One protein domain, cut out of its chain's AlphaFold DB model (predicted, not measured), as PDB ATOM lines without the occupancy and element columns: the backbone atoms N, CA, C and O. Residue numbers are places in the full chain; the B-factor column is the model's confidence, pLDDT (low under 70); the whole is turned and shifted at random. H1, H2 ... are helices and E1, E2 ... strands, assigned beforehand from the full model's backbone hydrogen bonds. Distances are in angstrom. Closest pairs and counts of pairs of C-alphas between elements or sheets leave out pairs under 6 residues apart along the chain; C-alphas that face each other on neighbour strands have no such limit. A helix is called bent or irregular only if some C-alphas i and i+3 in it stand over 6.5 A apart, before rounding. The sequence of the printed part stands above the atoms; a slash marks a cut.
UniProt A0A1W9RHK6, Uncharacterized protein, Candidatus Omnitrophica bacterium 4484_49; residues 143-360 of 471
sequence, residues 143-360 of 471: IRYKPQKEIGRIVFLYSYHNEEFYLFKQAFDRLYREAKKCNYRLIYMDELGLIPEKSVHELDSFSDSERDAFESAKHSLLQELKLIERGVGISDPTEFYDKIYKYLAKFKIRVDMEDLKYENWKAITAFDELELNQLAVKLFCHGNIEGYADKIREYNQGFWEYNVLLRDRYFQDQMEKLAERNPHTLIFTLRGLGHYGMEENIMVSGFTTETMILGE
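This is residues 143 to 360 of the 471 residues of an uncharacterized protein of Candidatus Omnitrophica bacterium 4484_49 (UniProt A0A1W9RHK6). A strongly twisted sheet of six strands makes the core, with H1 over one face and H7b, one arm of the long bent helix H7, over the other. H3 packs beside the edge strand E4, and the other arm, H7a, reaches away from the sheet with H6 folded back along it. The printed part has 218 residues, with eight named helices and six strands in the order E1 E2 H1 E3 H2 H3 H4 E4 H5 H6 H7 E5 H8 E6; the mixed sheet runs E1 E6 E2 E5 E3 E4. The class is mixed, helices and strands; the whole is compact, with a radius of gyration of the C-alphas of 19.0 A and spans of 59 by 43 by 31 A.

The strands are E1, residues 143 to 145, beginning at C-alpha 143 (24.461, 48.846, -21.349); E6, 351 to 358, 22.2 A long, ending at C-alpha 358 (23.918, 56.645, -34.554); E2, 152 to 159, 23.2 A; E5, 329 to 336, 23.0 A; E3, 185 to 190; and E4, 254 to 257. The helices are H1, residues 165 to 181, 24.3 A; H2, 197 to 204; H3, 210 to 230, 31.3 A; H4, 239 to 249; H5, 262 to 272; H6, 276 to 285; and H8, 342 to 345. H7, residues 289 to 325, was assigned as one helix by its hydrogen bonds but is bent, with C-alphas 307 and 310 6.8 A apart; its arms are H7a, 289 to 307, 25.7 A, and H7b, 310 to 325, 23.1 A.

E1 and E6 are antiparallel, with N 144 and O 353 2.8 A apart, within hydrogen-bond range. The other neighbours are parallel, with such pairs as N 154 and O 352, 2.9 A, for E6 and E2; N 155 and O 331, 2.8 A, for E2 and E5; N 189 and O 332, 2.8 A, for E5 and E3; and N 188 and O 254, 2.9 A, for E3 and E4. H1, at a height over the sheet of 9.0 A, and H7b, at 9.7 A, lie on opposite faces, in three layers. E2, H1, E3 and E5, H8, E6 are split strand-helix-strand units, each with another strand between its two and a right-handed crossover; E3, H2 H3 H4, E4 is a unit of parallel neighbours. H8, on the same face as H7b, touches it, with C-alphas 312 and 342 closest at 6.4 A. H3 stands only just at the sheet's level, at 3.8 A; its closest C-alpha pair with E4 is Glu 229 and Arg 254, 5.3 A. H2 touches residues 210 to 217 of H3, about perpendicular at 76 degrees, with C-alphas 204 and 213 closest at 5.0 A. H4 only grazes the sheet with residues 241 to 249. H5 touches residues 302 to 307 of H7a, at a shallow tilt of 9 degrees, opposite ways, with C-alphas 268 and 306 closest at 5.7 A. H6 and H7a form a helical hairpin, with C-alphas 280 and 292 closest at 4.4 A. Every O i to N i+4 pair is within hydrogen-bond range in H1, H4, H5, H6, H7a and H7b, against 3 of 4 in H2 and 13 of 17 in H3; H8 is too short for such a pair.

The C-alphas of Asn 183 and Gly 287, the two farthest apart, are 60.0 A apart. The printed part has no cut and no long link. Its mean pLDDT is 92.2, and residues 161 to 163 are under 70 in this model.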
ATOM      1  N   ILE A 143      23.964  50.138 -21.812       95.62
ATOM      2  CA  ILE A 143      24.461  48.846 -21.349       95.62
ATOM      3  C   ILE A 143      23.377  47.793 -21.595       95.62
ATOM      4  O   ILE A 143      22.226  47.965 -21.179       95.62
ATOM      5  N   ARG A 144      23.770  46.696 -22.245       93.44
ATOM      6  CA  ARG A 144      22.954  45.499 -22.495       93.44
ATOM      7  C   ARG A 144      23.256  44.385 -21.509       93.44
ATOM      8  O   ARG A 144      22.342  43.728 -21.024       93.44
ATOM      9  N   TYR A 145      24.531  44.207 -21.192       93.69
ATOM     10  CA  TYR A 145      25.001  43.212 -20.242       93.69
ATOM     11  C   TYR A 145      26.102  43.819 -19.382       93.69
ATOM     12  O   TYR A 145      27.004  44.480 -19.897       93.69
ATOM     13  N   LYS A 146      26.027  43.593 -18.069       93.44
ATOM     14  CA  LYS A 146      27.040  44.036 -17.113       93.44
ATOM     15  C   LYS A 146      27.486  42.859 -16.243       93.44
ATOM     16  O   LYS A 146      26.656  42.307 -15.517       93.44
ATOM     17  N   PRO A 147      28.773  42.490 -16.265       93.19
ATOM     18  CA  PRO A 147      29.301  41.421 -15.435       93.19
ATOM     19  C   PRO A 147      29.444  41.894 -13.982       93.19
ATOM     20  O   PRO A 147      29.478  43.090 -13.688       93.19
ATOM     21  N   GLN A 148      29.603  40.948 -13.054       91.38
ATOM     22  CA  GLN A 148      29.866  41.272 -11.643       91.38
ATOM     23  C   GLN A 148      31.201  42.008 -11.450       91.38
ATOM     24  O   GLN A 148      31.303  42.907 -10.617       91.38
ATOM     25  N   LYS A 149      32.222  41.628 -12.224       93.12
ATOM     26  CA  LYS A 149      33.540  42.263 -12.240       93.12
ATOM     27  C   LYS A 149      33.912  42.584 -13.679       93.12
ATOM     28  O   LYS A 149      34.160  41.673 -14.456       93.12
ATOM     29  N   GLU A 150      33.969  43.867 -14.007       94.25
ATOM     30  CA  GLU A 150      34.384  44.324 -15.332       94.25
ATOM     31  C   GLU A 150      35.912  44.255 -15.473       94.25
ATOM     32  O   GLU A 150      36.656  44.742 -14.618       94.25
ATOM     33  N   ILE A 151      36.370  43.636 -16.557       95.31
ATOM     34  CA  ILE A 151      37.764  43.585 -17.005       95.31
ATOM     35  C   ILE A 151      37.930  44.139 -18.424       95.31
ATOM     36  O   ILE A 151      39.065  44.312 -18.857       95.31
ATOM     37  N   GLY A 152      36.841  44.417 -19.142       96.75
ATOM     38  CA  GLY A 152      36.846  44.960 -20.497       96.75
ATOM     39  C   GLY A 152      35.446  45.381 -20.947       96.75
ATOM     40  O   GLY A 152      34.472  45.246 -20.204       96.75
ATOM     41  N   ARG A 153      35.346  45.924 -22.162       97.69
ATOM     42  CA  ARG A 153      34.089  46.417 -22.748       97.69
ATOM     43  C   ARG A 153      33.970  46.010 -24.211       97.69
ATOM     44  O   ARG A 153      34.974  45.974 -24.922       97.69
ATOM     45  N   ILE A 154      32.744  45.740 -24.642       97.94
ATOM     46  CA  ILE A 154      32.375  45.522 -26.040       97.94
ATOM     47  C   ILE A 154      31.298  46.543 -26.396       97.94
ATOM     48  O   ILE A 154      30.255  46.577 -25.748       97.94
ATOM     49  N   VAL A 155      31.542  47.368 -27.412       97.88
ATOM     50  CA  VAL A 155      30.636  48.450 -27.809       97.88
ATOM     51  C   VAL A 155      30.190  48.281 -29.255       97.88
ATOM     52  O   VAL A 155      30.995  48.353 -30.181       97.88
ATOM     53  N   PHE A 156      28.889  48.116 -29.449       97.31
ATOM     54  CA  PHE A 156      28.251  48.097 -30.756       97.31
ATOM     55  C   PHE A 156      27.759  49.496 -31.106       97.31
ATOM     56  O   PHE A 156      26.898  50.051 -30.424       97.31
ATOM     57  N   LEU A 157      28.314  50.078 -32.164       96.25
ATOM     58  CA  LEU A 157      27.758  51.263 -32.797       96.25
ATOM     59  C   LEU A 157      26.969  50.801 -34.019       96.25
ATOM     60  O   LEU A 157      27.514  50.101 -34.867       96.25
ATOM     61  N   TYR A 158      25.706  51.194 -34.122       94.06
ATOM     62  CA  TYR A 158      24.871  50.908 -35.285       94.06
ATOM     63  C   TYR A 158      24.589  52.177 -36.059       94.06
ATOM     64  O   TYR A 158      24.361  53.221 -35.460       94.06
ATOM     65  N   SER A 159      24.588  52.101 -37.380       89.50
ATOM     66  CA  SER A 159      24.418  53.264 -38.242       89.50
ATOM     67  C   SER A 159      23.775  52.856 -39.562       89.50
ATOM     68  O   SER A 159      23.957  51.730 -40.026       89.50
ATOM     69  N   TYR A 160      23.005  53.753 -40.174       76.31
ATOM     70  CA  TYR A 160      22.673  53.601 -41.585       76.31
ATOM     71  C   TYR A 160      23.947  53.921 -42.385       76.31
ATOM     72  O   TYR A 160      24.504  55.004 -42.248       76.31
ATOM     73  N   HIS A 161      24.483  52.996 -43.182       65.88
ATOM     74  CA  HIS A 161      25.677  53.288 -43.988       65.88
ATOM     75  C   HIS A 161      25.400  54.549 -44.828       65.88
ATOM     76  O   HIS A 161      24.453  54.533 -45.613       65.88
ATOM     77  N   ASN A 162      26.177  55.627 -44.627       64.50
ATOM     78  CA  ASN A 162      25.952  57.016 -45.098       64.50
ATOM     79  C   ASN A 162      25.329  58.008 -44.095       64.50
ATOM     80  O   ASN A 162      24.919  59.098 -44.495       64.50
ATOM     81  N   GLU A 163      25.289  57.675 -42.807       68.12
ATOM     82  CA  GLU A 163      25.014  58.635 -41.734       68.12
ATOM     83  C   GLU A 163      26.017  59.798 -41.701       68.12
ATOM     84  O   GLU A 163      27.116  59.777 -42.269       68.12
ATOM     85  N   GLU A 164      25.655  60.818 -40.934       74.31
ATOM     86  CA  GLU A 164      26.521  61.949 -40.667       74.31
ATOM     87  C   GLU A 164      27.766  61.527 -39.861       74.31
ATOM     88  O   GLU A 164      27.705  61.216 -38.667       74.31
ATOM     89  N   PHE A 165      28.943  61.568 -40.500       88.56
ATOM     90  CA  PHE A 165      30.242  61.211 -39.903       88.56
ATOM     91  C   PHE A 165      30.503  61.878 -38.537       88.56
ATOM     92  O   PHE A 165      31.222  61.332 -37.692       88.56
ATOM     93  N   TYR A 166      29.919  63.055 -38.286       89.94
ATOM     94  CA  TYR A 166      30.074  63.748 -37.011       89.94
ATOM     95  C   TYR A 166      29.530  62.930 -35.822       89.94
ATOM     96  O   TYR A 166      30.120  63.004 -34.741       89.94
ATOM     97  N   LEU A 167      28.462  62.138 -36.003       90.75
ATOM     98  CA  LEU A 167      27.881  61.295 -34.949       90.75
ATOM     99  C   LEU A 167      28.854  60.188 -34.549       90.75
ATOM    100  O   LEU A 167      29.175  60.036 -33.367       90.75
ATOM    101  N   PHE A 168      29.411  59.487 -35.542       93.75
ATOM    102  CA  PHE A 168      30.465  58.500 -35.317       93.75
ATOM    103  C   PHE A 168      31.664  59.127 -34.605       93.75
ATOM    104  O   PHE A 168      32.134  58.604 -33.595       93.75
ATOM    105  N   LYS A 169      32.131  60.285 -35.084       95.44
ATOM    106  CA  LYS A 169      33.260  60.996 -34.479       95.44
ATOM    107  C   LYS A 169      33.007  61.301 -32.999       95.44
ATOM    108  O   LYS A 169      33.891  61.074 -32.175       95.44
ATOM    109  N   GLN A 170      31.824  61.803 -32.647       94.56
ATOM    110  CA  GLN A 170      31.466  62.097 -31.255       94.56
ATOM    111  C   GLN A 170      31.440  60.832 -30.386       94.56
ATOM    112  O   GLN A 170      31.977  60.849 -29.272       94.56
ATOM    113  N   ALA A 171      30.851  59.744 -30.892       95.25
ATOM    114  CA  ALA A 171      30.818  58.457 -30.205       95.25
ATOM    115  C   ALA A 171      32.238  57.911 -29.988       95.25
ATOM    116  O   ALA A 171      32.627  57.636 -28.852       95.25
ATOM    117  N   PHE A 172      33.059  57.858 -31.037       97.19
ATOM    118  CA  PHE A 172      34.443  57.398 -30.947       97.19
ATOM    119  C   PHE A 172      35.289  58.263 -30.002       97.19
ATOM    120  O   PHE A 172      35.987  57.726 -29.146       97.19
ATOM    121  N   ASP A 173      35.204  59.595 -30.080       97.38
ATOM    122  CA  ASP A 173      35.970  60.500 -29.207       97.38
ATOM    123  C   ASP A 173      35.624  60.298 -27.720       97.38
ATOM    124  O   ASP A 173      36.462  60.501 -26.830       97.38
ATOM    125  N   ARG A 174      34.383  59.905 -27.418       95.06
ATOM    126  CA  ARG A 174      33.981  59.471 -26.075       95.06
ATOM    127  C   ARG A 174      34.647  58.143 -25.712       95.06
ATOM    128  O   ARG A 174      35.336  58.102 -24.693       95.06
ATOM    129  N   LEU A 175      34.495  57.107 -26.538       96.56
ATOM    130  CA  LEU A 175      35.066  55.777 -26.284       96.56
ATOM    131  C   LEU A 175      36.588  55.828 -26.116       96.56
ATOM    132  O   LEU A 175      37.135  55.220 -25.200       96.56
ATOM    133  N   TYR A 176      37.274  56.626 -26.933       97.50
ATOM    134  CA  TYR A 176      38.718  56.819 -26.859       97.50
ATOM    135  C   TYR A 176      39.158  57.437 -25.525       97.50
ATOM    136  O   TYR A 176      40.108  56.968 -24.891       97.50
ATOM    137  N   ARG A 177      38.453  58.477 -25.055       96.44
ATOM    138  CA  ARG A 177      38.722  59.094 -23.745       96.44
ATOM    139  C   ARG A 177      38.444  58.130 -22.596       96.44
ATOM    140  O   ARG A 177      39.230  58.084 -21.650       96.44
ATOM    141  N   GLU A 178      37.359  57.367 -22.676       93.44
ATOM    142  CA  GLU A 178      37.010  56.360 -21.671       93.44
ATOM    143  C   GLU A 178      38.057  55.241 -21.615       93.44
ATOM    144  O   GLU A 178      38.546  54.926 -20.531       93.44
ATOM    145  N   ALA A 179      38.490  54.721 -22.765       95.75
ATOM    146  CA  ALA A 179      39.548  53.719 -22.828       95.75
ATOM    147  C   ALA A 179      40.859  54.228 -22.220       95.75
ATOM    148  O   ALA A 179      41.468  53.525 -21.417       95.75
ATOM    149  N   LYS A 180      41.259  55.477 -22.496       95.62
ATOM    150  CA  LYS A 180      42.434  56.078 -21.842       95.62
ATOM    151  C   LYS A 180      42.276  56.209 -20.333       95.62
ATOM    152  O   LYS A 180      43.208  55.890 -19.603       95.62
ATOM    153  N   LYS A 181      41.112  56.663 -19.859       95.19
ATOM    154  CA  LYS A 181      40.831  56.813 -18.423       95.19
ATOM    155  C   LYS A 181      40.887  55.468 -17.689       95.19
ATOM    156  O   LYS A 181      41.380  55.419 -16.567       95.19
ATOM    157  N   CYS A 182      40.401  54.403 -18.323       92.62
ATOM    158  CA  CYS A 182      40.370  53.051 -17.762       92.62
ATOM    159  C   CYS A 182      41.613  52.209 -18.103       92.62
ATOM    160  O   CYS A 182      41.676  51.046 -17.718       92.62
ATOM    161  N   ASN A 183      42.598  52.779 -18.810       94.69
ATOM    162  CA  ASN A 183      43.785  52.078 -19.309       94.69
ATOM    163  C   ASN A 183      43.459  50.823 -20.151       94.69
ATOM    164  O   ASN A 183      44.172  49.820 -20.106       94.69
ATOM    165  N   TYR A 184      42.374  50.880 -20.921       96.81
ATOM    166  CA  TYR A 184      42.013  49.840 -21.874       96.81
ATOM    167  C   TYR A 184      42.761  50.025 -23.194       96.81
ATOM    168  O   TYR A 184      42.905  51.145 -23.692       96.81
ATOM    169  N   ARG A 185      43.186  48.915 -23.808       96.38
ATOM    170  CA  ARG A 185      43.600  48.938 -25.221       96.38
ATOM    171  C   ARG A 185      42.358  48.999 -26.103       96.38
ATOM    172  O   ARG A 185      41.363  48.350 -25.799       96.38
ATOM    173  N   LEU A 186      42.428  49.761 -27.187       97.06
ATOM    174  CA  LEU A 186      41.334  49.888 -28.145       97.06
ATOM    175  C   LEU A 186      41.524  48.934 -29.314       97.06
ATOM    176  O   LEU A 186      42.611  48.885 -29.893       97.06
ATOM    177  N   ILE A 187      40.454  48.225 -29.656       97.69
ATOM    178  CA  ILE A 187      40.376  47.375 -30.841       97.69
ATOM    179  C   ILE A 187      39.136  47.786 -31.627       97.69
ATOM    180  O   ILE A 187      38.041  47.817 -31.066       97.69
ATOM    181  N   TYR A 188      39.318  48.116 -32.899       97.38
ATOM    182  CA  TYR A 188      38.218  48.279 -33.838       97.38
ATOM    183  C   TYR A 188      37.989  46.967 -34.578       97.38
ATOM    184  O   TYR A 188      38.920  46.424 -35.168       97.38
ATOM    185  N   MET A 189      36.764  46.468 -34.506       96.44
ATOM    186  CA  MET A 189      36.302  45.314 -35.256       96.44
ATOM    187  C   MET A 189      35.470  45.813 -36.437       96.44
ATOM    188  O   MET A 189      34.331  46.254 -36.249       96.44
ATOM    189  N   ASP A 190      36.057  45.781 -37.627       94.19
ATOM    190  CA  ASP A 190      35.423  46.240 -38.860       94.19
ATOM    191  C   ASP A 190      34.336  45.260 -39.328       94.19
ATOM    192  O   ASP A 190      34.499  44.038 -39.248       94.19
ATOM    193  N   GLU A 191      33.215  45.810 -39.790       88.56
ATOM    194  CA  GLU A 191      32.171  45.041 -40.463       88.56
ATOM    195  C   GLU A 191      32.577  44.851 -41.921       88.56
ATOM    196  O   GLU A 191      32.562  45.791 -42.712       88.56
ATOM    197  N   LEU A 192      32.908  43.614 -42.279       83.50
ATOM    198  CA  LEU A 192      33.255  43.271 -43.647       83.50
ATOM    199  C   LEU A 192      32.009  43.411 -44.532       83.50
ATOM    200  O   LEU A 192      31.032  42.682 -44.364       83.50
ATOM    201  N   GLY A 193      32.035  44.323 -45.503       76.62
ATOM    202  CA  GLY A 193      31.061  44.316 -46.599       76.62
ATOM    203  C   GLY A 193      31.129  43.014 -47.411       76.62
ATOM    204  O   GLY A 193      32.070  42.232 -47.281       76.62
ATOM    205  N   LEU A 194      30.146  42.751 -48.277       81.19
ATOM    206  CA  LEU A 194      30.235  41.592 -49.170       81.19
ATOM    207  C   LEU A 194      31.475  41.725 -50.069       81.19
ATOM    208  O   LEU A 194      31.637  42.737 -50.750       81.19
ATOM    209  N   ILE A 195      32.335  40.701 -50.096       87.00
ATOM    210  CA  ILE A 195      33.465  40.648 -51.032       87.00
ATOM    211  C   ILE A 195      32.887  40.512 -52.451       87.00
ATOM    212  O   ILE A 195      32.203  39.522 -52.714       87.00
ATOM    213  N   PRO A 196      33.123  41.466 -53.372       86.38
ATOM    214  CA  PRO A 196      32.525  41.402 -54.701       86.38
ATOM    215  C   PRO A 196      33.006  40.178 -55.486       86.38
ATOM    216  O   PRO A 196      34.206  39.904 -55.524       86.38
ATOM    217  N   GLU A 197      32.100  39.500 -56.196       88.50
ATOM    218  CA  GLU A 197      32.437  38.355 -57.065       88.50
ATOM    219  C   GLU A 197      33.510  38.690 -58.086       88.50
ATOM    220  O   GLU A 197      34.442  37.918 -58.296       88.50
ATOM    221  N   LYS A 198      33.447  39.899 -58.646       88.12
ATOM    222  CA  LYS A 198      34.467  40.394 -59.566       88.12
ATOM    223  C   LYS A 198      35.874  40.335 -58.957       88.12
ATOM    224  O   LYS A 198      36.798  39.898 -59.635       88.12
ATOM    225  N   SER A 199      36.028  40.721 -57.690       86.38
ATOM    226  CA  SER A 199      37.320  40.697 -56.996       86.38
ATOM    227  C   SER A 199      37.835  39.271 -56.786       86.38
ATOM    228  O   SER A 199      39.039  39.041 -56.841       86.38
ATOM    229  N   VAL A 200      36.936  38.305 -56.571       89.25
ATOM    230  CA  VAL A 200      37.296  36.884 -56.449       89.25
ATOM    231  C   VAL A 200      37.693  36.315 -57.813       89.25
ATOM    232  O   VAL A 200      38.758  35.716 -57.934       89.25
ATOM    233  N   HIS A 201      36.909  36.569 -58.862       88.62
ATOM    234  CA  HIS A 201      37.191  36.084 -60.217       88.62
ATOM    235  C   HIS A 201      38.481  36.653 -60.822       88.62
ATOM    236  O   HIS A 201      39.171  35.953 -61.561       88.62
ATOM    237  N   GLU A 202      38.844  37.898 -60.500       88.31
ATOM    238  CA  GLU A 202      40.130  38.476 -60.913       88.31
ATOM    239  C   GLU A 202      41.330  37.699 -60.332       88.31
ATOM    240  O   GLU A 202      42.362  37.568 -60.993       88.31
ATOM    241  N   LEU A 203      41.186  37.126 -59.130       83.56
ATOM    242  CA  LEU A 203      42.214  36.327 -58.452       83.56
ATOM    243  C   LEU A 203      42.133  34.824 -58.759       83.56
ATOM    244  O   LEU A 203      43.120  34.111 -58.567       83.56
ATOM    245  N   ASP A 204      40.992  34.344 -59.255       76.62
ATOM    246  CA  ASP A 204      40.734  32.929 -59.555       76.62
ATOM    247  C   ASP A 204      41.728  32.369 -60.579       76.62
ATOM    248  O   ASP A 204      42.271  31.284 -60.411       76.62
ATOM    249  N   SER A 205      42.107  33.178 -61.573       76.44
ATOM    250  CA  SER A 205      43.131  32.804 -62.564       76.44
ATOM    251  C   SER A 205      44.537  32.560 -61.986       76.44
ATOM    252  O   SER A 205      45.392  31.994 -62.671       76.44
ATOM    253  N   PHE A 206      44.776  32.972 -60.738       78.75
ATOM    254  CA  PHE A 206      46.039  32.819 -60.012       78.75
ATOM    255  C   PHE A 206      45.921  31.889 -58.794       78.75
ATOM    256  O   PHE A 206      46.878  31.784 -58.026       78.75
ATOM    257  N   SER A 207      44.768  31.242 -58.607       84.06
ATOM    258  CA  SER A 207      44.447  30.419 -57.439       84.06
ATOM    259  C   SER A 207      44.135  28.976 -57.850       84.06
ATOM    260  O   SER A 207      43.715  28.721 -58.975       84.06
ATOM    261  N   ASP A 208      44.327  28.019 -56.938       86.38
ATOM    262  CA  ASP A 208      44.023  26.602 -57.202       86.38
ATOM    263  C   ASP A 208      42.505  26.320 -57.215       86.38
ATOM    264  O   ASP A 208      42.051  25.324 -57.787       86.38
ATOM    265  N   SER A 209      41.704  27.197 -56.593       92.56
ATOM    266  CA  SER A 209      40.241  27.143 -56.576       92.56
ATOM    267  C   SER A 209      39.604  28.512 -56.287       92.56
ATOM    268  O   SER A 209      40.239  29.386 -55.692       92.56
ATOM    269  N   GLU A 210      38.305  28.662 -56.584       93.31
ATOM    270  CA  GLU A 210      37.519  29.861 -56.232       93.31
ATOM    271  C   GLU A 210      37.543  30.140 -54.718       93.31
ATOM    272  O   GLU A 210      37.554  31.291 -54.280       93.31
ATOM    273  N   ARG A 211      37.585  29.085 -53.892       95.62
ATOM    274  CA  ARG A 211      37.715  29.221 -52.438       95.62
ATOM    275  C   ARG A 211      39.054  29.850 -52.058       95.62
ATOM    276  O   ARG A 211      39.081  30.717 -51.189       95.62
ATOM    277  N   ASP A 212      40.142  29.442 -52.703       94.06
ATOM    278  CA  ASP A 212      41.471  30.004 -52.441       94.06
ATOM    279  C   ASP A 212      41.561  31.460 -52.920       94.06
ATOM    280  O   ASP A 212      42.150  32.305 -52.237       94.06
ATOM    281  N   ALA A 213      40.901  31.784 -54.037       93.81
ATOM    282  CA  ALA A 213      40.760  33.155 -54.520       93.81
ATOM    283  C   ALA A 213      39.965  34.030 -53.536       93.81
ATOM    284  O   ALA A 213      40.379  35.146 -53.218       93.81
ATOM    285  N   PHE A 214      38.863  33.505 -52.989       94.81
ATOM    286  CA  PHE A 214      38.059  34.175 -51.966       94.81
ATOM    287  C   PHE A 214      38.864  34.441 -50.686       94.81
ATOM    288  O   PHE A 214      38.884  35.568 -50.186       94.81
ATOM    289  N   GLU A 215      39.571  33.434 -50.166       93.88
ATOM    290  CA  GLU A 215      40.403  33.596 -48.967       93.88
ATOM    291  C   GLU A 215      41.561  34.578 -49.214       93.88
ATOM    292  O   GLU A 215      41.893  35.376 -48.333       93.88
ATOM    293  N   SER A 216      42.123  34.600 -50.427       93.12
ATOM    294  CA  SER A 216      43.151  35.570 -50.831       93.12
ATOM    295  C   SER A 216      42.608  37.002 -50.905       93.12
ATOM    296  O   SER A 216      43.264  37.934 -50.425       93.12
ATOM    297  N   ALA A 217      41.397  37.190 -51.440       92.94
ATOM    298  CA  ALA A 217      40.711  38.482 -51.451       92.94
ATOM    299  C   ALA A 217      40.450  38.978 -50.021       92.94
ATOM    300  O   ALA A 217      40.841  40.092 -49.664       92.94
ATOM    301  N   LYS A 218      39.877  38.119 -49.167       93.44
ATOM    302  CA  LYS A 218      39.619  38.417 -47.750       93.44
ATOM    303  C   LYS A 218      40.904  38.774 -47.002       93.44
ATOM    304  O   LYS A 218      40.941  39.748 -46.251       93.44
ATOM    305  N   HIS A 219      41.981  38.018 -47.223       92.38
ATOM    306  CA  HIS A 219      43.274  38.299 -46.604       92.38
ATOM    307  C   HIS A 219      43.832  39.659 -47.035       92.38
ATOM    308  O   HIS A 219      44.348  40.401 -46.201       92.38
ATOM    309  N   SER A 220      43.711  39.996 -48.319       92.12
ATOM    310  CA  SER A 220      44.187  41.269 -48.865       92.12
ATOM    311  C   SER A 220      43.465  42.461 -48.234       92.12
ATOM    312  O   SER A 220      44.130  43.396 -47.786       92.12
ATOM    313  N   LEU A 221      42.137  42.381 -48.085       92.38
ATOM    314  CA  LEU A 221      41.334  43.400 -47.396       92.38
ATOM    315  C   LEU A 221      41.781  43.594 -45.939       92.38
ATOM    316  O   LEU A 221      42.001  44.720 -45.496       92.38
ATOM    317  N   LEU A 222      42.014  42.503 -45.201       93.44
ATOM    318  CA  LEU A 222      42.514  42.591 -43.826       93.44
ATOM    319  C   LEU A 222      43.900  43.253 -43.744       93.44
ATOM    320  O   LEU A 222      44.174  44.007 -42.808       93.44
ATOM    321  N   GLN A 223      44.802  42.961 -44.686       93.75
ATOM    322  CA  GLN A 223      46.126  43.594 -44.711       93.75
ATOM    323  C   GLN A 223      46.034  45.090 -44.997       93.75
ATOM    324  O   GLN A 223      46.778  45.866 -44.392       93.75
ATOM    325  N   GLU A 224      45.114  45.490 -45.874       93.75
ATOM    326  CA  GLU A 224      44.822  46.893 -46.117       93.75
ATOM    327  C   GLU A 224      44.291  47.553 -44.841       93.75
ATOM    328  O   GLU A 224      44.911  48.504 -44.371       93.75
ATOM    329  N   LEU A 225      43.264  46.986 -44.191       94.12
ATOM    330  CA  LEU A 225      42.710  47.465 -42.910       94.12
ATOM    331  C   LEU A 225      43.773  47.657 -41.819       94.12
ATOM    332  O   LEU A 225      43.763  48.656 -41.093       94.12
ATOM    333  N   LYS A 226      44.762  46.762 -41.740       96.19
ATOM    334  CA  LYS A 226      45.875  46.865 -40.779       96.19
ATOM    335  C   LYS A 226      46.806  48.060 -41.005       96.19
ATOM    336  O   LYS A 226      47.607  48.384 -40.123       96.19
ATOM    337  N   LEU A 227      46.710  48.769 -42.129       96.50
ATOM    338  CA  LEU A 227      47.423  50.033 -42.337       96.50
ATOM    339  C   LEU A 227      46.969  51.129 -41.353       96.50
ATOM    340  O   LEU A 227      47.792  51.965 -40.955       96.50
ATOM    341  N   ILE A 228      45.724  51.066 -40.862       96.81
ATOM    342  CA  ILE A 228      45.193  51.962 -39.817       96.81
ATOM    343  C   ILE A 228      46.054  51.896 -38.548       96.81
ATOM    344  O   ILE A 228      46.352  52.936 -37.953       96.81
ATOM    345  N   GLU A 229      46.546  50.711 -38.171       97.12
ATOM    346  CA  GLU A 229      47.399  50.517 -36.985       97.12
ATOM    347  C   GLU A 229      48.729  51.282 -37.093       97.12
ATOM    348  O   GLU A 229      49.344  51.662 -36.095       97.12
ATOM    349  N   ARG A 230      49.179  51.549 -38.323       96.44
ATOM    350  CA  ARG A 230      50.409  52.298 -38.629       96.44
ATOM    351  C   ARG A 230      50.155  53.796 -38.796       96.44
ATOM    352  O   ARG A 230      51.100  54.577 -38.903       96.44
ATOM    353  N   GLY A 231      48.891  54.203 -38.760       96.31
ATOM    354  CA  GLY A 231      48.442  55.572 -38.958       96.31
ATOM    355  C   GLY A 231      48.285  55.984 -40.414       96.31
ATOM    356  O   GLY A 231      48.315  57.175 -40.716       96.31
ATOM    357  N   VAL A 232      48.109  55.009 -41.304       96.88
ATOM    358  CA  VAL A 232      47.808  55.238 -42.716       96.88
ATOM    359  C   VAL A 232      46.304  55.065 -42.911       96.88
ATOM    360  O   VAL A 232      45.749  54.019 -42.590       96.88
ATOM    361  N   GLY A 233      45.639  56.121 -43.381       91.50
ATOM    362  CA  GLY A 233      44.223  56.061 -43.738       91.50
ATOM    363  C   GLY A 233      44.022  55.288 -45.038       91.50
ATOM    364  O   GLY A 233      44.830  55.419 -45.955       91.50
ATOM    365  N   ILE A 234      42.942  54.521 -45.098       92.62
ATOM    366  CA  ILE A 234      42.546  53.718 -46.260       92.62
ATOM    367  C   ILE A 234      41.412  54.442 -46.971       92.62
ATOM    368  O   ILE A 234      40.676  55.204 -46.335       92.62
ATOM    369  N   SER A 235      41.300  54.226 -48.277       90.25
ATOM    370  CA  SER A 235      40.178  54.738 -49.047       90.25
ATOM    371  C   SER A 235      39.112  53.685 -49.263       90.25
ATOM    372  O   SER A 235      39.420  52.544 -49.577       90.25
ATOM    373  N   ASP A 236      37.863  54.111 -49.119       89.00
ATOM    374  CA  ASP A 236      36.683  53.288 -49.348       89.00
ATOM    375  C   ASP A 236      35.802  53.951 -50.420       89.00
ATOM    376  O   ASP A 236      35.717  55.186 -50.454       89.00
ATOM    377  N   PRO A 237      35.141  53.184 -51.305       85.75
ATOM    378  CA  PRO A 237      34.174  53.737 -52.255       85.75
ATOM    379  C   PRO A 237      33.021  54.488 -51.574       85.75
ATOM    380  O   PRO A 237      32.451  55.414 -52.155       85.75
ATOM    381  N   THR A 238      32.683  54.110 -50.343       85.62
ATOM    382  CA  THR A 238      31.677  54.764 -49.515       85.62
ATOM    383  C   THR A 238      32.315  55.925 -48.758       85.62
ATOM    384  O   THR A 238      33.141  55.730 -47.865       85.62
ATOM    385  N   GLU A 239      31.881  57.155 -49.049       87.00
ATOM    386  CA  GLU A 239      32.426  58.374 -48.425       87.00
ATOM    387  C   GLU A 239      32.400  58.317 -46.884       87.00
ATOM    388  O   GLU A 239      33.296  58.829 -46.209       87.00
ATOM    389  N   PHE A 240      31.380  57.674 -46.314       87.31
ATOM    390  CA  PHE A 240      31.256  57.478 -44.874       87.31
ATOM    391  C   PHE A 240      32.397  56.629 -44.285       87.31
ATOM    392  O   PHE A 240      33.047  57.068 -43.334       87.31
ATOM    393  N   TYR A 241      32.692  55.465 -44.873       89.75
ATOM    394  CA  TYR A 241      33.770  54.582 -44.414       89.75
ATOM    395  C   TYR A 241      35.158  55.162 -44.702       89.75
ATOM    396  O   TYR A 241      36.027  55.110 -43.830       89.75
ATOM    397  N   ASP A 242      35.346  55.840 -45.839       91.50
ATOM    398  CA  ASP A 242      36.592  56.554 -46.154       91.50
ATOM    399  C   ASP A 242      36.940  57.574 -45.054       91.50
ATOM    400  O   ASP A 242      38.069  57.613 -44.544       91.50
ATOM    401  N   LYS A 243      35.947  58.355 -44.601       93.75
ATOM    402  CA  LYS A 243      36.113  59.291 -43.478       93.75
ATOM    403  C   LYS A 243      36.452  58.569 -42.175       93.75
ATOM    404  O   LYS A 243      37.317  59.047 -41.435       93.75
ATOM    405  N   ILE A 244      35.805  57.439 -41.887       94.06
ATOM    406  CA  ILE A 244      36.046  56.639 -40.677       94.06
ATOM    407  C   ILE A 244      37.472  56.101 -40.660       94.06
ATOM    408  O   ILE A 244      38.209  56.396 -39.718       94.06
ATOM    409  N   TYR A 245      37.902  55.390 -41.698       95.25
ATOM    410  CA  TYR A 245      39.227  54.772 -41.745       95.25
ATOM    411  C   TYR A 245      40.342  55.817 -41.652       95.25
ATOM    412  O   TYR A 245      41.270  55.677 -40.847       95.25
ATOM    413  N   LYS A 246      40.211  56.940 -42.369       96.00
ATOM    414  CA  LYS A 246      41.141  58.079 -42.257       96.00
ATOM    415  C   LYS A 246      41.134  58.721 -40.872       96.00
ATOM    416  O   LYS A 246      42.165  59.235 -40.427       96.00
ATOM    417  N   TYR A 247      39.996  58.735 -40.184       97.50
ATOM    418  CA  TYR A 247      39.905  59.272 -38.832       97.50
ATOM    419  C   TYR A 247      40.551  58.348 -37.803       97.50
ATOM    420  O   TYR A 247      41.394  58.806 -37.031       97.50
ATOM    421  N   LEU A 248      40.214  57.058 -37.831       97.19
ATOM    422  CA  LEU A 248      40.733  56.042 -36.918       97.19
ATOM    423  C   LEU A 248      42.256  55.882 -37.038       97.19
ATOM    424  O   LEU A 248      42.937  55.754 -36.017       97.19
ATOM    425  N   ALA A 249      42.814  56.008 -38.246       97.25
ATOM    426  CA  ALA A 249      44.259  55.964 -38.481       97.25
ATOM    427  C   ALA A 249      45.035  56.998 -37.642       97.25
ATOM    428  O   ALA A 249      46.119  56.714 -37.133       97.25
ATOM    429  N   LYS A 250      44.461  58.176 -37.367       97.50
ATOM    430  CA  LYS A 250      45.108  59.208 -36.526       97.50
ATOM    431  C   LYS A 250      45.415  58.719 -35.107       97.50
ATOM    432  O   LYS A 250      46.277  59.284 -34.435       97.50
ATOM    433  N   PHE A 251      44.718  57.677 -34.660       97.31
ATOM    434  CA  PHE A 251      44.829  57.103 -33.326       97.31
ATOM    435  C   PHE A 251      45.647  55.809 -33.286       97.31
ATOM    436  O   PHE A 251      45.924  55.336 -32.185       97.31
ATOM    437  N   LYS A 252      46.061  55.266 -34.444       96.19
ATOM    438  CA  LYS A 252      46.857  54.028 -34.554       96.19
ATOM    439  C   LYS A 252      46.251  52.870 -33.752       96.19
ATOM    440  O   LYS A 252      46.945  52.178 -33.008       96.19
ATOM    441  N   ILE A 253      44.929  52.733 -33.827       94.56
ATOM    442  CA  ILE A 253      44.202  51.687 -33.106       94.56
ATOM    443  C   ILE A 253      44.457  50.329 -33.747       94.56
ATOM    444  O   ILE A 253      44.692  50.261 -34.949       94.56
ATOM    445  N   ARG A 254      44.379  49.263 -32.946       96.25
ATOM    446  CA  ARG A 254      44.393  47.895 -33.465       96.25
ATOM    447  C   ARG A 254      43.114  47.643 -34.258       96.25
ATOM    448  O   ARG A 254      42.044  48.047 -33.799       96.25
ATOM    449  N   VAL A 255      43.232  46.955 -35.387       95.75
ATOM    450  CA  VAL A 255      42.106  46.622 -36.261       95.75
ATOM    451  C   VAL A 255      42.021  45.113 -36.452       95.75
ATOM    452  O   VAL A 255      43.024  44.422 -36.633       95.75
ATOM    453  N   ASP A 256      40.798  44.611 -36.388       95.25
ATOM    454  CA  ASP A 256      40.409  43.267 -36.790       95.25
ATOM    455  C   ASP A 256      39.190  43.378 -37.722       95.25
ATOM    456  O   ASP A 256      38.605  44.457 -37.841       95.25
ATOM    457  N   MET A 257      38.831  42.301 -38.411       94.25
ATOM    458  CA  MET A 257      37.785  42.313 -39.439       94.25
ATOM    459  C   MET A 257      36.851  41.119 -39.264       94.25
ATOM    460  O   MET A 257      37.307  40.018 -38.942       94.25
ATOM    461  N   GLU A 258      35.554  41.329 -39.487       92.81
ATOM    462  CA  GLU A 258      34.565  40.250 -39.545       92.81
ATOM    463  C   GLU A 258      35.016  39.124 -40.484       92.81
ATOM    464  O   GLU A 258      35.419  39.358 -41.624       92.81
ATOM    465  N   ASP A 259      34.926  37.886 -40.002       89.12
ATOM    466  CA  ASP A 259      35.231  36.703 -40.797       89.12
ATOM    467  C   ASP A 259      33.997  36.237 -41.584       89.12
ATOM    468  O   ASP A 259      33.101  35.573 -41.054       89.12
ATOM    469  N   LEU A 260      33.955  36.568 -42.878       90.56
ATOM    470  CA  LEU A 260      32.991  35.991 -43.812       90.56
ATOM    471  C   LEU A 260      33.514  34.643 -44.327       90.56
ATOM    472  O   LEU A 260      34.576  34.561 -44.948       90.56
ATOM    473  N   LYS A 261      32.747  33.575 -44.091       91.00
ATOM    474  CA  LYS A 261      33.050  32.233 -44.612       91.00
ATOM    475  C   LYS A 261      32.665  32.109 -46.084       91.00
ATOM    476  O   LYS A 261      31.604  32.596 -46.474       91.00
ATOM    477  N   TYR A 262      33.466  31.375 -46.858       92.50
ATOM    478  CA  TYR A 262      33.226  31.127 -48.284       92.50
ATOM    479  C   TYR A 262      31.836  30.535 -48.561       92.50
ATOM    480  O   TYR A 262      31.151  30.981 -49.473       92.50
ATOM    481  N   GLU A 263      31.377  29.567 -47.763       92.62
ATOM    482  CA  GLU A 263      30.060  28.950 -47.967       92.62
ATOM    483  C   GLU A 263      28.926  29.962 -47.797       92.62
ATOM    484  O   GLU A 263      27.943  29.922 -48.532       92.62
ATOM    485  N   ASN A 264      29.077  30.885 -46.844       91.81
ATOM    486  CA  ASN A 264      28.092  31.936 -46.635       91.81
ATOM    487  C   ASN A 264      28.147  32.976 -47.756       91.81
ATOM    488  O   ASN A 264      27.110  33.400 -48.249       91.81
ATOM    489  N   TRP A 265      29.353  33.344 -48.194       93.50
ATOM    490  CA  TRP A 265      29.551  34.214 -49.347       93.50
ATOM    491  C   TRP A 265      28.879  33.652 -50.609       93.50
ATOM    492  O   TRP A 265      28.068  34.350 -51.204       93.50
ATOM    493  N   LYS A 266      29.103  32.372 -50.949       93.56
ATOM    494  CA  LYS A 266      28.440  31.717 -52.094       93.56
ATOM    495  C   LYS A 266      26.915  31.687 -51.974       93.56
ATOM    496  O   LYS A 266      26.223  31.784 -52.982       93.56
ATOM    497  N   ALA A 267      26.387  31.509 -50.762       92.38
ATOM    498  CA  ALA A 267      24.944  31.524 -50.538       92.38
ATOM    499  C   ALA A 267      24.352  32.923 -50.761       92.38
ATOM    500  O   ALA A 267      23.295  33.042 -51.375       92.38
ATOM    501  N   ILE A 268      25.053  33.970 -50.312       92.44
ATOM    502  CA  ILE A 268      24.661  35.364 -50.546       92.44
ATOM    503  C   ILE A 268      24.685  35.681 -52.045       92.44
ATOM    504  O   ILE A 268      23.683  36.153 -52.566       92.44
ATOM    505  N   THR A 269      25.770  35.355 -52.753       92.06
ATOM    506  CA  THR A 269      25.888  35.646 -54.193       92.06
ATOM    507  C   THR A 269      24.808  34.929 -55.004       92.06
ATOM    508  O   THR A 269      24.126  35.551 -55.812       92.06
ATOM    509  N   ALA A 270      24.558  33.644 -54.726       92.31
ATOM    510  CA  ALA A 270      23.501  32.883 -55.397       92.31
ATOM    511  C   ALA A 270      22.092  33.428 -55.102       92.31
ATOM    512  O   ALA A 270      21.189  33.312 -55.930       92.31
ATOM    513  N   PHE A 271      21.878  34.007 -53.918       93.00
ATOM    514  CA  PHE A 271      20.625  34.675 -53.589       93.00
ATOM    515  C   PHE A 271      20.477  36.014 -54.330       93.00
ATOM    516  O   PHE A 271      19.395  36.309 -54.841       93.00
ATOM    517  N   ASP A 272      21.553  36.796 -54.435       90.62
ATOM    518  CA  ASP A 272      21.556  38.086 -55.130       90.62
ATOM    519  C   ASP A 272      21.267  37.934 -56.639       90.62
ATOM    520  O   ASP A 272      20.563  38.770 -57.216       90.62
ATOM    521  N   GLU A 273      21.691  36.825 -57.261       92.06
ATOM    522  CA  GLU A 273      21.379  36.465 -58.658       92.06
ATOM    523  C   GLU A 273      19.872  36.324 -58.952       92.06
ATOM    524  O   GLU A 273      19.452  36.413 -60.106       92.06
ATOM    525  N   LEU A 274      19.030  36.130 -57.928       92.75
ATOM    526  CA  LEU A 274      17.574  36.060 -58.100       92.75
ATOM    527  C   LEU A 274      16.946  37.428 -58.414       92.75
ATOM    528  O   LEU A 274      15.783  37.489 -58.820       92.75
ATOM    529  N   GLU A 275      17.679  38.525 -58.183       92.94
ATOM    530  CA  GLU A 275      17.257  39.911 -58.425       92.94
ATOM    531  C   GLU A 275      15.867  40.262 -57.844       92.94
ATOM    532  O   GLU A 275      15.131  41.091 -58.394       92.94
ATOM    533  N   LEU A 276      15.485  39.649 -56.715       94.31
ATOM    534  CA  LEU A 276      14.123  39.739 -56.164       94.31
ATOM    535  C   LEU A 276      13.676  41.181 -55.894       94.31
ATOM    536  O   LEU A 276      12.530  41.528 -56.174       94.31
ATOM    537  N   ASN A 277      14.579  42.039 -55.411       91.94
ATOM    538  CA  ASN A 277      14.285  43.456 -55.188       91.94
ATOM    539  C   ASN A 277      13.969  44.182 -56.511       91.94
ATOM    540  O   ASN A 277      12.946  44.859 -56.625       91.94
ATOM    541  N   GLN A 278      14.777  43.971 -57.558       93.75
ATOM    542  CA  GLN A 278      14.514  44.568 -58.871       93.75
ATOM    543  C   GLN A 278      13.197  44.062 -59.470       93.75
ATOM    544  O   GLN A 278      12.452  44.832 -60.082       93.75
ATOM    545  N   LEU A 279      12.898  42.769 -59.302       96.06
ATOM    546  CA  LEU A 279      11.629  42.187 -59.724       96.06
ATOM    547  C   LEU A 279      10.453  42.819 -58.973       96.06
ATOM    548  O   LEU A 279       9.468  43.193 -59.608       96.06
ATOM    549  N   ALA A 280      10.566  42.996 -57.656       96.56
ATOM    550  CA  ALA A 280       9.553  43.673 -56.859       96.56
ATOM    551  C   ALA A 280       9.312  45.095 -57.386       96.56
ATOM    552  O   ALA A 280       8.179  45.441 -57.727       96.56
ATOM    553  N   VAL A 281      10.365  45.902 -57.543       95.31
ATOM    554  CA  VAL A 281      10.260  47.271 -58.076       95.31
ATOM    555  C   VAL A 281       9.563  47.292 -59.438       95.31
ATOM    556  O   VAL A 281       8.682  48.122 -59.667       95.31
ATOM    557  N   LYS A 282       9.895  46.354 -60.337       95.69
ATOM    558  CA  LYS A 282       9.196  46.209 -61.623       95.69
ATOM    559  C   LYS A 282       7.704  45.949 -61.405       95.69
ATOM    560  O   LYS A 282       6.900  46.616 -62.048       95.69
ATOM    561  N   LEU A 283       7.318  45.037 -60.515       97.50
ATOM    562  CA  LEU A 283       5.908  44.732 -60.237       97.50
ATOM    563  C   LEU A 283       5.144  45.961 -59.733       97.50
ATOM    564  O   LEU A 283       4.081  46.266 -60.279       97.50
ATOM    565  N   PHE A 284       5.716  46.723 -58.795       97.31
ATOM    566  CA  PHE A 284       5.105  47.964 -58.306       97.31
ATOM    567  C   PHE A 284       4.913  48.973 -59.442       97.31
ATOM    568  O   PHE A 284       3.818  49.494 -59.645       97.31
ATOM    569  N   CYS A 285       5.964  49.208 -60.231       95.81
ATOM    570  CA  CYS A 285       5.941  50.139 -61.355       95.81
ATOM    571  C   CYS A 285       4.956  49.744 -62.466       95.81
ATOM    572  O   CYS A 285       4.540  50.613 -63.219       95.81
ATOM    573  N   HIS A 286       4.558  48.472 -62.568       95.38
ATOM    574  CA  HIS A 286       3.518  48.015 -63.499       95.38
ATOM    575  C   HIS A 286       2.115  47.971 -62.865       95.38
ATOM    576  O   HIS A 286       1.164  47.546 -63.519       95.38
ATOM    577  N   GLY A 287       1.960  48.431 -61.620       95.44
ATOM    578  CA  GLY A 287       0.684  48.458 -60.901       95.44
ATOM    579  C   GLY A 287       0.313  47.147 -60.198       95.44
ATOM    580  O   GLY A 287      -0.789  47.046 -59.668       95.44
ATOM    581  N   ASN A 288       1.200  46.146 -60.166       96.69
ATOM    582  CA  ASN A 288       0.981  44.893 -59.439       96.69
ATOM    583  C   ASN A 288       1.536  44.990 -58.010       96.69
ATOM    584  O   ASN A 288       2.639  44.522 -57.718       96.69
ATOM    585  N   ILE A 289       0.768  45.624 -57.125       96.06
ATOM    586  CA  ILE A 289       1.191  45.884 -55.745       96.06
ATOM    587  C   ILE A 289       1.239  44.623 -54.867       96.06
ATOM    588  O   ILE A 289       2.136  44.520 -54.033       96.06
ATOM    589  N   GLU A 290       0.364  43.636 -55.096       95.75
ATOM    590  CA  GLU A 290       0.396  42.367 -54.349       95.75
ATOM    591  C   GLU A 290       1.637  41.563 -54.705       95.75
ATOM    592  O   GLU A 290       2.381  41.137 -53.825       95.75
ATOM    593  N   GLY A 291       1.926  41.439 -56.005       97.00
ATOM    594  CA  GLY A 291       3.148  40.787 -56.460       97.00
ATOM    595  C   GLY A 291       4.404  41.485 -55.932       97.00
ATOM    596  O   GLY A 291       5.380  40.816 -55.601       97.00
ATOM    597  N   TYR A 292       4.385  42.817 -55.818       97.44
ATOM    598  CA  TYR A 292       5.465  43.561 -55.173       97.44
ATOM    599  C   TYR A 292       5.602  43.199 -53.686       97.44
ATOM    600  O   TYR A 292       6.708  42.874 -53.258       97.44
ATOM    601  N   ALA A 293       4.512  43.207 -52.910       96.44
ATOM    602  CA  ALA A 293       4.556  42.888 -51.482       96.44
ATOM    603  C   ALA A 293       5.064  41.459 -51.225       96.44
ATOM    604  O   ALA A 293       5.910  41.258 -50.351       96.44
ATOM    605  N   ASP A 294       4.617  40.488 -52.026       96.12
ATOM    606  CA  ASP A 294       5.079  39.101 -51.945       96.12
ATOM    607  C   ASP A 294       6.575  38.977 -52.260       96.12
ATOM    608  O   ASP A 294       7.305  38.288 -51.545       96.12
ATOM    609  N   LYS A 295       7.062  39.683 -53.288       96.69
ATOM    610  CA  LYS A 295       8.484  39.648 -53.656       96.69
ATOM    611  C   LYS A 295       9.387  40.384 -52.678       96.69
ATOM    612  O   LYS A 295      10.496  39.912 -52.440       96.69
ATOM    613  N   ILE A 296       8.925  41.472 -52.061       95.31
ATOM    614  CA  ILE A 296       9.645  42.105 -50.948       95.31
ATOM    615  C   ILE A 296       9.696  41.174 -49.739       95.31
ATOM    616  O   ILE A 296      10.756  41.036 -49.138       95.31
ATOM    617  N   ARG A 297       8.601  40.479 -49.404       94.00
ATOM    618  CA  ARG A 297       8.610  39.481 -48.324       94.00
ATOM    619  C   ARG A 297       9.633  38.374 -48.597       94.00
ATOM    620  O   ARG A 297      10.423  38.055 -47.712       94.00
ATOM    621  N   GLU A 298       9.638  37.816 -49.806       94.12
ATOM    622  CA  GLU A 298      10.592  36.778 -50.227       94.12
ATOM    623  C   GLU A 298      12.041  37.288 -50.177       94.12
ATOM    624  O   GLU A 298      12.911  36.630 -49.603       94.12
ATOM    625  N   TYR A 299      12.288  38.495 -50.702       93.00
ATOM    626  CA  TYR A 299      13.591  39.154 -50.623       93.00
ATOM    627  C   TYR A 299      14.048  39.317 -49.170       93.00
ATOM    628  O   TYR A 299      15.160  38.928 -48.821       93.00
ATOM    629  N   ASN A 300      13.173  39.836 -48.308       90.50
ATOM    630  CA  ASN A 300      13.470  40.066 -46.900       90.50
ATOM    631  C   ASN A 300      13.811  38.765 -46.179       90.50
ATOM    632  O   ASN A 300      14.776  38.742 -45.428       90.50
ATOM    633  N   GLN A 301      13.066  37.683 -46.421       89.25
ATOM    634  CA  GLN A 301      13.333  36.379 -45.810       89.25
ATOM    635  C   GLN A 301      14.694  35.804 -46.223       89.25
ATOM    636  O   GLN A 301      15.437  35.322 -45.370       89.25
ATOM    637  N   GLY A 302      15.042  35.867 -47.511       88.56
ATOM    638  CA  GLY A 302      16.323  35.342 -47.982       88.56
ATOM    639  C   GLY A 302      17.515  36.217 -47.589       88.56
ATOM    640  O   GLY A 302      18.512  35.700 -47.084       88.56
ATOM    641  N   PHE A 303      17.391  37.545 -47.711       86.88
ATOM    642  CA  PHE A 303      18.406  38.483 -47.226       86.88
ATOM    643  C   PHE A 303      18.660  38.263 -45.731       86.88
ATOM    644  O   PHE A 303      19.803  38.180 -45.290       86.88
ATOM    645  N   TRP A 304      17.591  38.089 -44.958       84.88
ATOM    646  CA  TRP A 304      17.650  37.834 -43.528       84.88
ATOM    647  C   TRP A 304      18.446  36.573 -43.163       84.88
ATOM    648  O   TRP A 304      19.339  36.629 -42.310       84.88
ATOM    649  N   GLU A 305      18.156  35.447 -43.814       86.69
ATOM    650  CA  GLU A 305      18.828  34.173 -43.539       86.69
ATOM    651  C   GLU A 305      20.337  34.257 -43.826       86.69
ATOM    652  O   GLU A 305      21.160  33.939 -42.961       86.69
ATOM    653  N   TYR A 306      20.704  34.734 -45.020       85.62
ATOM    654  CA  TYR A 306      22.082  34.655 -45.513       85.62
ATOM    655  C   TYR A 306      22.954  35.852 -45.109       85.62
ATOM    656  O   TYR A 306      24.100  35.673 -44.681       85.62
ATOM    657  N   ASN A 307      22.423  37.077 -45.193       84.69
ATOM    658  CA  ASN A 307      23.190  38.296 -44.917       84.69
ATOM    659  C   ASN A 307      23.183  38.707 -43.444       84.69
ATOM    660  O   ASN A 307      24.073  39.453 -43.044       84.69
ATOM    661  N   VAL A 308      22.242  38.229 -42.624       87.50
ATOM    662  CA  VAL A 308      22.163  38.671 -41.223       87.50
ATOM    663  C   VAL A 308      22.303  37.521 -40.238       87.50
ATOM    664  O   VAL A 308      23.269  37.493 -39.482       87.50
ATOM    665  N   LEU A 309      21.401  36.534 -40.238       87.62
ATOM    666  CA  LEU A 309      21.394  35.489 -39.205       87.62
ATOM    667  C   LEU A 309      22.671  34.654 -39.155       87.62
ATOM    668  O   LEU A 309      23.158  34.336 -38.066       87.62
ATOM    669  N   LEU A 310      23.168  34.212 -40.309       86.25
ATOM    670  CA  LEU A 310      24.383  33.402 -40.370       86.25
ATOM    671  C   LEU A 310      25.626  34.241 -40.059       86.25
ATOM    672  O   LEU A 310      26.465  33.813 -39.264       86.25
ATOM    673  N   ARG A 311      25.709  35.452 -40.620       89.19
ATOM    674  CA  ARG A 311      26.823  36.384 -40.393       89.19
ATOM    675  C   ARG A 311      26.935  36.805 -38.936       89.19
ATOM    676  O   ARG A 311      28.005  36.673 -38.346       89.19
ATOM    677  N   ASP A 312      25.824  37.184 -38.315       91.00
ATOM    678  CA  ASP A 312      25.816  37.644 -36.929       91.00
ATOM    679  C   ASP A 312      26.212  36.550 -35.950       91.00
ATOM    680  O   ASP A 312      26.927  36.829 -34.991       91.00
ATOM    681  N   ARG A 313      25.817  35.297 -36.208       89.06
ATOM    682  CA  ARG A 313      26.244  34.154 -35.390       89.06
ATOM    683  C   ARG A 313      27.762  33.972 -35.426       89.06
ATOM    684  O   ARG A 313      28.375  33.756 -34.383       89.06
ATOM    685  N   TYR A 314      28.377  34.072 -36.605       89.38
ATOM    686  CA  TYR A 314      29.834  33.975 -36.727       89.38
ATOM    687  C   TYR A 314      30.545  35.183 -36.120       89.38
ATOM    688  O   TYR A 314      31.537  35.013 -35.413       89.38
ATOM    689  N   PHE A 315      30.015  36.387 -36.327       92.75
ATOM    690  CA  PHE A 315      30.582  37.598 -35.750       92.75
ATOM    691  C   PHE A 315      30.499  37.607 -34.221       92.75
ATOM    692  O   PHE A 315      31.461  37.999 -33.566       92.75
ATOM    693  N   GLN A 316      29.389  37.148 -33.633       92.50
ATOM    694  CA  GLN A 316      29.251  36.978 -32.182       92.50
ATOM    695  C   GLN A 316      30.365  36.078 -31.638       92.50
ATOM    696  O   GLN A 316      31.147  36.525 -30.805       92.50
ATOM    697  N   ASP A 317      30.513  34.864 -32.172       92.31
ATOM    698  CA  ASP A 317      31.565  33.920 -31.762       92.31
ATOM    699  C   ASP A 317      32.981  34.512 -31.928       92.31
ATOM    700  O   ASP A 317      33.844  34.363 -31.057       92.31
ATOM    701  N   GLN A 318      33.225  35.248 -33.016       93.62
ATOM    702  CA  GLN A 318      34.492  35.947 -33.234       93.62
ATOM    703  C   GLN A 318      34.739  37.038 -32.181       93.62
ATOM    704  O   GLN A 318      35.847  37.130 -31.648       93.62
ATOM    705  N   MET A 319      33.722  37.838 -31.856       94.00
ATOM    706  CA  MET A 319      33.790  38.898 -30.848       94.00
ATOM    707  C   MET A 319      34.046  38.344 -29.448       94.00
ATOM    708  O   MET A 319      34.876  38.888 -28.719       94.00
ATOM    709  N   GLU A 320      33.386  37.245 -29.084       92.62
ATOM    710  CA  GLU A 320      33.591  36.575 -27.799       92.62
ATOM    711  C   GLU A 320      35.029  36.057 -27.675       92.62
ATOM    712  O   GLU A 320      35.738  36.402 -26.728       92.62
ATOM    713  N   LYS A 321      35.525  35.349 -28.698       94.94
ATOM    714  CA  LYS A 321      36.920  34.881 -28.754       94.94
ATOM    715  C   LYS A 321      37.927  36.028 -28.726       94.94
ATOM    716  O   LYS A 321      38.998  35.899 -28.124       94.94
ATOM    717  N   LEU A 322      37.625  37.140 -29.396       95.44
ATOM    718  CA  LEU A 322      38.477  38.324 -29.395       95.44
ATOM    719  C   LEU A 322      38.548  38.938 -27.991       95.44
ATOM    720  O   LEU A 322      39.648  39.247 -27.531       95.44
ATOM    721  N   ALA A 323      37.417  39.057 -27.295       95.19
ATOM    722  CA  ALA A 323      37.345  39.553 -25.923       95.19
ATOM    723  C   ALA A 323      38.114  38.654 -24.941       95.19
ATOM    724  O   ALA A 323      38.975  39.134 -24.205       95.19
ATOM    725  N   GLU A 324      37.900  37.338 -24.986       93.56
ATOM    726  CA  GLU A 324      38.583  36.376 -24.109       93.56
ATOM    727  C   GLU A 324      40.110  36.411 -24.253       93.56
ATOM    728  O   GLU A 324      40.846  36.346 -23.266       93.56
ATOM    729  N   ARG A 325      40.607  36.549 -25.488       95.06
ATOM    730  CA  ARG A 325      42.050  36.621 -25.781       95.06
ATOM    731  C   ARG A 325      42.675  37.960 -25.400       95.06
ATOM    732  O   ARG A 325      43.900  38.056 -25.322       95.06
ATOM    733  N   ASN A 326      41.866  38.996 -25.203       95.19
ATOM    734  CA  ASN A 326      42.327  40.352 -24.954       95.19
ATOM    735  C   ASN A 326      41.639  40.922 -23.701       95.19
ATOM    736  O   ASN A 326      40.803  41.814 -23.809       95.19
ATOM    737  N   PRO A 327      41.993  40.462 -22.486       93.19
ATOM    738  CA  PRO A 327      41.524  41.124 -21.272       93.19
ATOM    739  C   PRO A 327      42.037  42.573 -21.224       93.19
ATOM    740  O   PRO A 327      43.090  42.893 -21.783       93.19
ATOM    741  N   HIS A 328      41.326  43.453 -20.514       95.56
ATOM    742  CA  HIS A 328      41.668  44.879 -20.401       95.56
ATOM    743  C   HIS A 328      41.634  45.635 -21.734       95.56
ATOM    744  O   HIS A 328      42.473  46.503 -22.004       95.56
ATOM    745  N   THR A 329      40.628  45.343 -22.558       97.31
ATOM    746  CA  THR A 329      40.371  46.067 -23.805       97.31
ATOM    747  C   THR A 329      38.960  46.625 -23.889       97.31
ATOM    748  O   THR A 329      38.022  46.086 -23.305       97.31
ATOM    749  N   LEU A 330      38.827  47.695 -24.668       98.12
ATOM    750  CA  LEU A 330      37.564  48.169 -25.210       98.12
ATOM    751  C   LEU A 330      37.566  47.799 -26.691       98.12
ATOM    752  O   LEU A 330      38.338  48.353 -27.479       98.12
ATOM    753  N   ILE A 331      36.730  46.831 -27.037       98.19
ATOM    754  CA  ILE A 331      36.477  46.429 -28.415       98.19
ATOM    755  C   ILE A 331      35.253  47.208 -28.874       98.19
ATOM    756  O   ILE A 331      34.256  47.249 -28.155       98.19
ATOM    757  N   PHE A 332      35.312  47.841 -30.036       97.94
ATOM    758  CA  PHE A 332      34.135  48.468 -30.621       97.94
ATOM    759  C   PHE A 332      33.994  48.111 -32.092       97.94
ATOM    760  O   PHE A 332      34.985  47.860 -32.775       97.94
ATOM    761  N   THR A 333      32.759  48.109 -32.570       96.62
ATOM    762  CA  THR A 333      32.419  47.873 -33.973       96.62
ATOM    763  C   THR A 333      31.437  48.933 -34.450       96.62
ATOM    764  O   THR A 333      30.713  49.517 -33.639       96.62
ATOM    765  N   LEU A 334      31.438  49.197 -35.754       94.50
ATOM    766  CA  LEU A 334      30.411  49.975 -36.430       94.50
ATOM    767  C   LEU A 334      29.712  49.050 -37.417       94.50
ATOM    768  O   LEU A 334      30.378  48.541 -38.314       94.50
ATOM    769  N   ARG A 335      28.404  48.859 -37.240       92.19
ATOM    770  CA  ARG A 335      27.600  47.961 -38.066       92.19
ATOM    771  C   ARG A 335      26.393  48.638 -38.695       92.19
ATOM    772  O   ARG A 335      25.853  49.603 -38.142       92.19
ATOM    773  N   GLY A 336      25.923  48.081 -39.804       90.19
ATOM    774  CA  GLY A 336      24.644  48.445 -40.402       90.19
ATOM    775  C   GLY A 336      23.475  48.269 -39.433       90.19
ATOM    776  O   GLY A 336      23.420  47.297 -38.678       90.19
ATOM    777  N   LEU A 337      22.491  49.176 -39.469       89.19
ATOM    778  CA  LEU A 337      21.292  49.075 -38.620       89.19
ATOM    779  C   LEU A 337      20.501  47.771 -38.816       89.19
ATOM    780  O   LEU A 337      19.847  47.335 -37.873       89.19
ATOM    781  N   GLY A 338      20.600  47.112 -39.976       88.69
ATOM    782  CA  GLY A 338      20.003  45.786 -40.199       88.69
ATOM    783  C   GLY A 338      20.508  44.711 -39.222       88.69
ATOM    784  O   GLY A 338      19.787  43.764 -38.916       88.69
ATOM    785  N   HIS A 339      21.705  44.903 -38.656       91.19
ATOM    786  CA  HIS A 339      22.314  44.032 -37.649       91.19
ATOM    787  C   HIS A 339      21.959  44.425 -36.204       91.19
ATOM    788  O   HIS A 339      22.473  43.817 -35.260       91.19
ATOM    789  N   TYR A 340      21.059  45.391 -35.986       92.56
ATOM    790  CA  TYR A 340      20.661  45.794 -34.636       92.56
ATOM    791  C   TYR A 340      19.984  44.646 -33.868       92.56
ATOM    792  O   TYR A 340      19.113  43.942 -34.396       92.56
ATOM    793  N   GLY A 341      20.387  44.467 -32.608       91.81
ATOM    794  CA  GLY A 341      19.909  43.406 -31.723       91.81
ATOM    795  C   GLY A 341      20.820  42.175 -31.668       91.81
ATOM    796  O   GLY A 341      20.605  41.291 -30.841       91.81
ATOM    797  N   MET A 342      21.885  42.102 -32.479       91.44
ATOM    798  CA  MET A 342      22.845  40.995 -32.367       91.44
ATOM    799  C   MET A 342      23.580  40.997 -31.023       91.44
ATOM    800  O   MET A 342      23.955  39.942 -30.517       91.44
ATOM    801  N   GLU A 343      23.785  42.167 -30.427       92.81
ATOM    802  CA  GLU A 343      24.514  42.308 -29.175       92.81
ATOM    803  C   GLU A 343      23.745  41.739 -27.976       92.81
ATOM    804  O   GLU A 343      24.336  41.521 -26.919       92.81
ATOM    805  N   GLU A 344      22.436  41.490 -28.123       91.25
ATOM    806  CA  GLU A 344      21.574  40.966 -27.057       91.25
ATOM    807  C   GLU A 344      22.032  39.593 -26.552       91.25
ATOM    808  O   GLU A 344      21.789  39.252 -25.395       91.25
ATOM    809  N   ASN A 345      22.726  38.835 -27.404       88.88
ATOM    810  CA  ASN A 345      23.201  37.490 -27.096       88.88
ATOM    811  C   ASN A 345      24.665  37.448 -26.631       88.88
ATOM    812  O   ASN A 345      25.139  36.377 -26.267       88.88
ATOM    813  N   ILE A 346      25.379  38.580 -26.610       90.56
ATOM    814  CA  ILE A 346      26.809  38.614 -26.264       90.56
ATOM    815  C   ILE A 346      26.973  38.828 -24.763       90.56
ATOM    816  O   ILE A 346      26.825  39.941 -24.242       90.56
ATOM    817  N   MET A 347      27.326  37.746 -24.072       90.94
ATOM    818  CA  MET A 347      27.495  37.700 -22.618       90.94
ATOM    819  C   MET A 347      28.856  37.103 -22.253       90.94
ATOM    820  O   MET A 347      28.959  36.005 -21.707       90.94
ATOM    821  N   VAL A 348      29.922  37.851 -22.540       91.75
ATOM    822  CA  VAL A 348      31.292  37.425 -22.233       91.75
ATOM    823  C   VAL A 348      31.615  37.699 -20.769       91.75
ATOM    824  O   VAL A 348      31.447  38.814 -20.266       91.75
ATOM    825  N   SER A 349      32.140  36.684 -20.079       91.50
ATOM    826  CA  SER A 349      32.549  36.810 -18.680       91.50
ATOM    827  C   SER A 349      33.521  37.974 -18.488       91.50
ATOM    828  O   SER A 349      34.591  38.040 -19.090       91.50
ATOM    829  N   GLY A 350      33.136  38.911 -17.626       94.06
ATOM    830  CA  GLY A 350      33.950  40.071 -17.294       94.06
ATOM    831  C   GLY A 350      33.934  41.209 -18.318       94.06
ATOM    832  O   GLY A 350      34.562  42.233 -18.062       94.06
ATOM    833  N   PHE A 351      33.175  41.119 -19.410       97.19
ATOM    834  CA  PHE A 351      32.993  42.239 -20.336       97.19
ATOM    835  C   PHE A 351      31.609  42.861 -20.199       97.19
ATOM    836  O   PHE A 351      30.602  42.160 -20.169       97.19
ATOM    837  N   THR A 352      31.560  44.190 -20.132       96.94
ATOM    838  CA  THR A 352      30.301  44.930 -20.282       96.94
ATOM    839  C   THR A 352      29.986  45.062 -21.772       96.94
ATOM    840  O   THR A 352      30.833  45.542 -22.529       96.94
ATOM    841  N   THR A 353      28.786  44.654 -22.182       97.19
ATOM    842  CA  THR A 353      28.292  44.801 -23.562       97.19
ATOM    843  C   THR A 353      27.411  46.039 -23.647       97.19
ATOM    844  O   THR A 353      26.460  46.192 -22.873       97.19
ATOM    845  N   GLU A 354      27.712  46.920 -24.593       96.94
ATOM    846  CA  GLU A 354      27.040  48.200 -24.796       96.94
ATOM    847  C   GLU A 354      26.620  48.386 -26.252       96.94
ATOM    848  O   GLU A 354      27.223  47.828 -27.165       96.94
ATOM    849  N   THR A 355      25.595  49.206 -26.460       96.69
ATOM    850  CA  THR A 355      25.015  49.513 -27.766       96.69
ATOM    851  C   THR A 355      24.726  51.005 -27.887       96.69
ATOM    852  O   THR A 355      24.380  51.669 -26.903       96.69
ATOM    853  N   MET A 356      24.866  51.546 -29.092       95.44
ATOM    854  CA  MET A 356      24.432  52.889 -29.457       95.44
ATOM    855  C   MET A 356      23.999  52.889 -30.918       95.44
ATOM    856  O   MET A 356      24.752  52.476 -31.793       95.44
ATOM    857  N   ILE A 357      22.810  53.418 -31.190       93.50
ATOM    858  CA  ILE A 357      22.384  53.758 -32.549       93.50
ATOM    859  C   ILE A 357      22.869  55.173 -32.860       93.50
ATOM    860  O   ILE A 357      22.639  56.084 -32.071       93.50
ATOM    861  N   LEU A 358      23.528  55.359 -33.993       91.25
ATOM    862  CA  LEU A 358      23.918  56.645 -34.554       91.25
ATOM    863  C   LEU A 358      22.859  57.042 -35.579       91.25
ATOM    864  O   LEU A 358      22.714  56.376 -36.603       91.25
ATOM    865  N   GLY A 359      22.115  58.101 -35.288       87.25
ATOM    866  CA  GLY A 359      21.111  58.634 -36.203       87.25
ATOM    867  C   GLY A 359      20.331  59.778 -35.579       87.25
ATOM    868  O   GLY A 359      20.242  59.899 -34.358       87.25
ATOM    869  N   GLU A 360      19.775  60.652 -36.402       81.69
ATOM    870  CA  GLU A 360      18.952  61.765 -35.933       81.69
ATOM    871  C   GLU A 360      17.489  61.310 -35.869       81.69
ATOM    872  O   GLU A 360      16.949  60.917 -36.882       81.69
TER     873      GLU A 360